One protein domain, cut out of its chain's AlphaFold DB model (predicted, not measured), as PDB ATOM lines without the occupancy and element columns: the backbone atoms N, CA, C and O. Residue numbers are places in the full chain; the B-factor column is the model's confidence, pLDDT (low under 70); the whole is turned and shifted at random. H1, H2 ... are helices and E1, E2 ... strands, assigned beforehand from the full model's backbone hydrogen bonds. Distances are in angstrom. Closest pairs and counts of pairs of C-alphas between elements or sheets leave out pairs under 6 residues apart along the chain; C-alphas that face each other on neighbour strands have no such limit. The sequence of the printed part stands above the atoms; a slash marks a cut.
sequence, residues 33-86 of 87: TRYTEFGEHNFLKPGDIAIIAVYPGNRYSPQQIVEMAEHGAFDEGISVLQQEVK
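What this domain is: This is residues 33 to 86 of the 87 residues of an uncharacterized protein of Haemophilus pittmaniae HK 85 (UniProt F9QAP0). Two strands, E1 and E2, run side by side as a narrow ribbon, and one helix, H2, packs over one face of it, chiefly over E1, leaving the other face bare. Near the end of the ribbon where E1 begins, the first part of the fold sticks out: residues 35 to 41, with the short helix H1, stand free. The printed part has 54 residues with two named helices and two named strands, in the order H1, E1, H2, E2, and the sheet, order E1 - E2, is antiparallel. The class is mixed, helices and strands. The whole is only just loose, close to compact, with a radius of gyration of the C-alphas of 12.4 A and spans of 31 by 23 by 16 A.

How they stand to each other: The first helix, H1, residues 37 to 41, is apart from H2, residues 62 to 71, and from E2, residues 79 to 84. Its one O i to N i+4 pair is not within hydrogen-bond range, while 2 of its 2 O i to N i+3 pairs are. A short link of 7 residues joins H1 to E1, residues 49 to 54. E1 and E2 are antiparallel neighbours, with 169 degrees between their directions. The C-alphas of residues 51 and 82 face each other at 4.5 A. N 50 and O 83 are within hydrogen-bond range at 2.8 A, and so are N 81 and O 52 at 2.9 A. The closest C-alphas of E1 and H2 are those of Ile 51 and Ala 69, 7.5 A apart, and the two centres are 10.5 A apart. Residues 65 to 69 of H2 make 7 pairs of C-alphas within 10 A with E1 and 2 with E2. In H2 every O i to N i+4 pair is within hydrogen-bond range.

Where its parts are: H1 runs from Glu 37, C-alpha at (162.746, 171.812, 199.814), to His 41. E1, from Ile 49 to Val 54, is 16.6 A long from first to last C-alpha. H2, from Pro 62, C-alpha at (150.110, 183.437, 203.394), to His 71, is 14.5 A long. E2, from Ser 79 to Glu 84, is 17.0 A long and ends with its C-alpha at (166.725, 186.189, 216.882).

The domain as a whole: The two C-alphas farthest apart are those of Pro 46 and Asn 58, 34.5 A. The printed part, residues 33 to 86, has no cut, and its three links, H1 to E1, E1 to H2 and H2 to E2, are short, with 7 residues each. The mean pLDDT of the printed part is 91.8, and residues 33 to 34 are under 70.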
ATOM      1  N   THR A  33     160.412 170.606 212.093       65.56
ATOM      2  CA  THR A  33     161.404 169.933 211.241       65.56
ATOM      3  C   THR A  33     161.316 170.473 209.815       65.56
ATOM      4  O   THR A  33     160.269 170.935 209.373       65.56
ATOM      5  N   ARG A  34     162.433 170.457 209.093       68.94
ATOM      6  CA  ARG A  34     162.545 170.907 207.697       68.94
ATOM      7  C   ARG A  34     161.649 170.075 206.770       68.94
ATOM      8  O   ARG A  34     162.010 168.959 206.423       68.94
ATOM      9  N   TYR A  35     160.474 170.603 206.422       70.31
ATOM     10  CA  TYR A  35     159.484 169.927 205.564       70.31
ATOM     11  C   TYR A  35     159.423 170.464 204.135       70.31
ATOM     12  O   TYR A  35     158.743 169.886 203.291       70.31
ATOM     13  N   THR A  36     160.069 171.597 203.868       80.56
ATOM     14  CA  THR A  36     160.089 172.221 202.545       80.56
ATOM     15  C   THR A  36     161.451 172.005 201.904       80.56
ATOM     16  O   THR A  36     162.464 172.035 202.600       80.56
ATOM     17  N   GLU A  37     161.490 171.870 200.579       86.31
ATOM     18  CA  GLU A  37     162.746 171.812 199.814       86.31
ATOM     19  C   GLU A  37     163.668 172.996 200.156       86.31
ATOM     20  O   GLU A  37     164.882 172.844 200.292       86.31
ATOM     21  N   PHE A  38     163.078 174.173 200.401       87.31
ATOM     22  CA  PHE A  38     163.798 175.334 200.917       87.31
ATOM     23  C   PHE A  38     164.463 175.043 202.272       87.31
ATOM     24  O   PHE A  38     165.666 175.243 202.415       87.31
ATOM     25  N   GLY A  39     163.719 174.537 203.258       85.88
ATOM     26  CA  GLY A  39     164.248 174.228 204.590       85.88
ATOM     27  C   GLY A  39     165.242 173.061 204.627       85.88
ATOM     28  O   GLY A  39     165.982 172.925 205.598       85.88
ATOM     29  N   GLU A  40     165.287 172.213 203.598       87.12
ATOM     30  CA  GLU A  40     166.299 171.153 203.480       87.12
ATOM     31  C   GLU A  40     167.692 171.696 203.143       87.12
ATOM     32  O   GLU A  40     168.694 171.116 203.564       87.12
ATOM     33  N   HIS A  41     167.751 172.820 202.426       89.94
ATOM     34  CA  HIS A  41     168.994 173.413 201.927       89.94
ATOM     35  C   HIS A  41     169.370 174.727 202.627       89.94
ATOM     36  O   HIS A  41     170.500 175.195 202.483       89.94
ATOM     37  N   ASN A  42     168.451 175.323 203.390       89.81
ATOM     38  CA  ASN A  42     168.649 176.596 204.075       89.81
ATOM     39  C   ASN A  42     168.578 176.389 205.589       89.81
ATOM     40  O   ASN A  42     167.538 176.029 206.138       89.81
ATOM     41  N   PHE A  43     169.706 176.629 206.258       89.31
ATOM     42  CA  PHE A  43     169.842 176.520 207.708       89.31
ATOM     43  C   PHE A  43     169.900 177.906 208.339       89.31
ATOM     44  O   PHE A  43     170.535 178.806 207.785       89.31
ATOM     45  N   LEU A  44     169.283 178.031 209.515       90.81
ATOM     46  CA  LEU A  44     169.364 179.231 210.339       90.81
ATOM     47  C   LEU A  44     170.803 179.473 210.803       90.81
ATOM     48  O   LEU A  44     171.523 178.535 211.156       90.81
ATOM     49  N   LYS A  45     171.198 180.742 210.828       94.19
ATOM     50  CA  LYS A  45     172.497 181.231 211.288       94.19
ATOM     51  C   LYS A  45     172.314 182.238 212.423       94.19
ATOM     52  O   LYS A  45     171.260 182.867 212.505       94.19
ATOM     53  N   PRO A  46     173.332 182.432 213.279       96.56
ATOM     54  CA  PRO A  46     173.321 183.525 214.242       96.56
ATOM     55  C   PRO A  46     173.018 184.868 213.563       96.56
ATOM     56  O   PRO A  46     173.590 185.177 212.516       96.56
ATOM     57  N   GLY A  47     172.109 185.640 214.156       96.19
ATOM     58  CA  GLY A  47     171.605 186.906 213.622       96.19
ATOM     59  C   GLY A  47     170.369 186.788 212.720       96.19
ATOM     60  O   GLY A  47     169.745 187.807 212.429       96.19
ATOM     61  N   ASP A  48     169.971 185.579 212.303       94.75
ATOM     62  CA  ASP A  48     168.710 185.392 211.578       94.75
ATOM     63  C   ASP A  48     167.509 185.659 212.494       94.75
ATOM     64  O   ASP A  48     167.524 185.343 213.685       94.75
ATOM     65  N   ILE A  49     166.424 186.182 211.919       93.94
ATOM     66  CA  ILE A  49     165.145 186.348 212.613       93.94
ATOM     67  C   ILE A  49     164.195 185.226 212.193       93.94
ATOM     68  O   ILE A  49     163.759 185.158 211.046       93.94
ATOM     69  N   ALA A  50     163.849 184.354 213.139       91.12
ATOM     70  CA  ALA A  50     162.834 183.326 212.967       91.12
ATOM     71  C   ALA A  50     161.472 183.839 213.451       91.12
ATOM     72  O   ALA A  50     161.347 184.323 214.579       91.12
ATOM     73  N   ILE A  51     160.446 183.708 212.608       93.31
ATOM     74  CA  ILE A  51     159.075 184.127 212.915       93.31
ATOM     75  C   ILE A  51     158.133 182.935 212.738       93.31
ATOM     76  O   ILE A  51     158.090 182.317 211.676       93.31
ATOM     77  N   ILE A  52     157.352 182.631 213.774       90.81
ATOM     78  CA  ILE A  52     156.226 181.696 213.722       90.81
ATOM     79  C   ILE A  52     154.944 182.488 213.963       90.81
ATOM     80  O   ILE A  52     154.786 183.097 215.018       90.81
ATOM     81  N   ALA A  53     154.022 182.457 212.998       92.94
ATOM     82  CA  ALA A  53     152.743 183.155 213.075       92.94
ATOM     83  C   ALA A  53     151.569 182.174 212.957       92.94
ATOM     84  O   ALA A  53     151.481 181.396 212.006       92.94
ATOM     85  N   VAL A  54     150.639 182.244 213.907       91.69
ATOM     86  CA  VAL A  54     149.350 181.545 213.865       91.69
ATOM     87  C   VAL A  54     148.263 182.571 213.578       91.69
ATOM     88  O   VAL A  54     148.082 183.517 214.344       91.69
ATOM     89  N   TYR A  55     147.534 182.375 212.479       94.44
ATOM     90  CA  TYR A  55     146.558 183.338 211.974       94.44
ATOM     91  C   TYR A  55     145.267 182.664 211.474       94.44
ATOM     92  O   TYR A  55     145.287 181.501 211.055       94.44
ATOM     93  N   PRO A  56     144.125 183.379 211.474       93.44
ATOM     94  CA  PRO A  56     142.888 182.884 210.878       93.44
ATOM     95  C   PRO A  56     143.006 182.775 209.349       93.44
ATOM     96  O   PRO A  56     142.951 183.774 208.631       93.44
ATOM     97  N   GLY A  57     143.124 181.550 208.833       91.69
ATOM     98  CA  GLY A  57     143.280 181.297 207.391       91.69
ATOM     99  C   GLY A  57     142.055 181.640 206.526       91.69
ATOM    100  O   GLY A  57     142.138 181.595 205.306       91.69
ATOM    101  N   ASN A  58     140.912 181.976 207.131       92.06
ATOM    102  CA  ASN A  58     139.745 182.522 206.425       92.06
ATOM    103  C   ASN A  58     139.771 184.057 206.304       92.06
ATOM    104  O   ASN A  58     138.914 184.613 205.622       92.06
ATOM    105  N   ARG A  59     140.702 184.732 206.990       95.62
ATOM    106  CA  ARG A  59     140.845 186.194 207.002       95.62
ATOM    107  C   ARG A  59     142.115 186.660 206.294       95.62
ATOM    108  O   ARG A  59     142.071 187.703 205.652       95.62
ATOM    109  N   TYR A  60     143.206 185.899 206.398       96.69
ATOM    110  CA  TYR A  60     144.503 186.261 205.823       96.69
ATOM    111  C   TYR A  60     145.035 185.177 204.886       96.69
ATOM    112  O   TYR A  60     144.870 183.982 205.146       96.69
ATOM    113  N   SER A  61     145.710 185.602 203.820       96.06
ATOM    114  CA  SER A  61     146.507 184.736 202.951       96.06
ATOM    115  C   SER A  61     147.949 184.607 203.463       96.06
ATOM    116  O   SER A  61     148.431 185.494 204.169       96.06
ATOM    117  N   PRO A  62     148.689 183.551 203.071       94.38
ATOM    118  CA  PRO A  62     150.110 183.437 203.394       94.38
ATOM    119  C   PRO A  62     150.934 184.657 202.960       94.38
ATOM    120  O   PRO A  62     151.823 185.076 203.691       94.38
ATOM    121  N   GLN A  63     150.621 185.255 201.807       97.12
ATOM    122  CA  GLN A  63     151.329 186.427 201.283       97.12
ATOM    123  C   GLN A  63     151.146 187.655 202.178       97.12
ATOM    124  O   GLN A  63     152.121 188.329 202.481       97.12
ATOM    125  N   GLN A  64     149.928 187.897 202.673       97.25
ATOM    126  CA  GLN A  64     149.674 189.002 203.604       97.25
ATOM    127  C   GLN A  64     150.453 188.829 204.913       97.25
ATOM    128  O   GLN A  64     150.942 189.800 205.478       97.25
ATOM    129  N   ILE A  65     150.598 187.589 205.392       97.44
ATOM    130  CA  ILE A  65     151.383 187.295 206.598       97.44
ATOM    131  C   ILE A  65     152.879 187.525 206.360       97.44
ATOM    132  O   ILE A  65     153.563 188.005 207.262       97.44
ATOM    133  N   VAL A  66     153.383 187.221 205.161       95.94
ATOM    134  CA  VAL A  66     154.765 187.536 204.773       95.94
ATOM    135  C   VAL A  66     154.986 189.050 204.738       95.94
ATOM    136  O   VAL A  66     155.926 189.518 205.368       95.94
ATOM    137  N   GLU A  67     154.092 189.823 204.113       97.62
ATOM    138  CA  GLU A  67     154.173 191.295 204.094       97.62
ATOM    139  C   GLU A  67     154.174 191.887 205.517       97.62
ATOM    140  O   GLU A  67     154.999 192.737 205.852       97.62
ATOM    141  N   MET A  68     153.297 191.398 206.403       97.19
ATOM    142  CA  MET A  68     153.280 191.797 207.818       97.19
ATOM    143  C   MET A  68     154.601 191.478 208.530       97.19
ATOM    144  O   MET A  68     155.103 192.299 209.302       97.19
ATOM    145  N   ALA A  69     155.180 190.305 208.261       96.00
ATOM    146  CA  ALA A  69     156.453 189.885 208.838       96.00
ATOM    147  C   ALA A  69     157.624 190.756 208.359       96.00
ATOM    148  O   ALA A  69     158.468 191.131 209.171       96.00
ATOM    149  N   GLU A  70     157.649 191.135 207.080       95.44
ATOM    150  CA  GLU A  70     158.653 192.045 206.510       95.44
ATOM    151  C   GLU A  70     158.585 193.448 207.129       95.44
ATOM    152  O   GLU A  70     159.614 194.093 207.338       95.44
ATOM    153  N   HIS A  71     157.382 193.912 207.474       94.81
ATOM    154  CA  HIS A  71     157.168 195.190 208.153       94.81
ATOM    155  C   HIS A  71     157.282 195.116 209.685       94.81
ATOM    156  O   HIS A  71     157.289 196.159 210.342       94.81
ATOM    157  N   GLY A  72     157.370 193.915 210.266       92.56
ATOM    158  CA  GLY A  72     157.416 193.706 211.716       92.56
ATOM    159  C   GLY A  72     156.140 194.132 212.450       92.56
ATOM    160  O   GLY A  72     156.193 194.444 213.640       92.56
ATOM    161  N   ALA A  73     155.001 194.179 211.756       94.88
ATOM    162  CA  ALA A  73     153.729 194.647 212.293       94.88
ATOM    163  C   ALA A  73     152.610 193.667 211.929       94.88
ATOM    164  O   ALA A  73     152.310 193.465 210.756       94.88
ATOM    165  N   PHE A  74     151.988 193.074 212.949       96.50
ATOM    166  CA  PHE A  74     150.925 192.085 212.794       96.50
ATOM    167  C   PHE A  74     149.600 192.609 213.338       96.50
ATOM    168  O   PHE A  74     149.560 193.301 214.358       96.50
ATOM    169  N   ASP A  75     148.516 192.228 212.671       96.00
ATOM    170  CA  ASP A  75     147.161 192.576 213.082       96.00
ATOM    171  C   ASP A  75     146.743 191.893 214.393       96.00
ATOM    172  O   ASP A  75     147.194 190.801 214.756       96.00
ATOM    173  N   GLU A  76     145.775 192.513 215.071       92.56
ATOM    174  CA  GLU A  76     145.133 191.940 216.248       92.56
ATOM    175  C   GLU A  76     144.494 190.574 215.925       92.56
ATOM    176  O   GLU A  76     143.766 190.402 214.938       92.56
ATOM    177  N   GLY A  77     144.768 189.587 216.781       91.38
ATOM    178  CA  GLY A  77     144.301 188.207 216.623       91.38
ATOM    179  C   GLY A  77     145.280 187.271 215.908       91.38
ATOM    180  O   GLY A  77     144.972 186.087 215.769       91.38
ATOM    181  N   ILE A  78     146.451 187.761 215.488       95.69
ATOM    182  CA  ILE A  78     147.576 186.918 215.072       95.69
ATOM    183  C   ILE A  78     148.468 186.663 216.291       95.69
ATOM    184  O   ILE A  78     148.886 187.594 216.975       95.69
ATOM    185  N   SER A  79     148.766 185.394 216.568       92.88
ATOM    186  CA  SER A  79     149.742 185.021 217.596       92.88
ATOM    187  C   SER A  79     151.106 184.842 216.947       92.88
ATOM    188  O   SER A  79     151.242 184.025 216.033       92.88
ATOM    189  N   VAL A  80     152.100 185.606 217.398       93.94
ATOM    190  CA  VAL A  80     153.433 185.641 216.790       93.94
ATOM    191  C   VAL A  80     154.501 185.339 217.825       93.94
ATOM    192  O   VAL A  80     154.535 185.935 218.901       93.94
ATOM    193  N   LEU A  81     155.410 184.440 217.462       91.56
ATOM    194  CA  LEU A  81     156.693 184.259 218.116       91.56
ATOM    195  C   LEU A  81     157.782 184.735 217.158       91.56
ATOM    196  O   LEU A  81     157.962 184.147 216.095       91.56
ATOM    197  N   GLN A  82     158.504 185.784 217.542       93.44
ATOM    198  CA  GLN A  82     159.665 186.289 216.819       93.44
ATOM    199  C   GLN A  82     160.908 186.117 217.688       93.44
ATOM    200  O   GLN A  82     160.922 186.529 218.849       93.44
ATOM    201  N   GLN A  83     161.949 185.515 217.125       92.44
ATOM    202  CA  GLN A  83     163.178 185.211 217.838       92.44
ATOM    203  C   GLN A  83     164.397 185.428 216.945       92.44
ATOM    204  O   GLN A  83     164.465 184.904 215.837       92.44
ATOM    205  N   GLU A  84     165.383 186.159 217.462       95.94
ATOM    206  CA  GLU A  84     166.725 186.189 216.882       95.94
ATOM    207  C   GLU A  84     167.477 184.905 217.245       95.94
ATOM    208  O   GLU A  84     167.497 184.474 218.406       95.94
ATOM    209  N   VAL A  85     168.086 184.288 216.241       94.50
ATOM    210  CA  VAL A  85     168.922 183.102 216.384       94.50
ATOM    211  C   VAL A  85     170.247 183.526 217.011       94.50
ATOM    212  O   VAL A  85     170.963 184.366 216.470       94.50
ATOM    213  N   LYS A  86     170.561 182.953 218.172       92.88
ATOM    214  CA  LYS A  86     171.786 183.233 218.935       92.88
ATOM    215  C   LYS A  86     172.811 182.113 218.750       92.88
ATOM    216  O   LYS A  86     172.446 181.028 218.298       92.88
TER     217      LYS A  86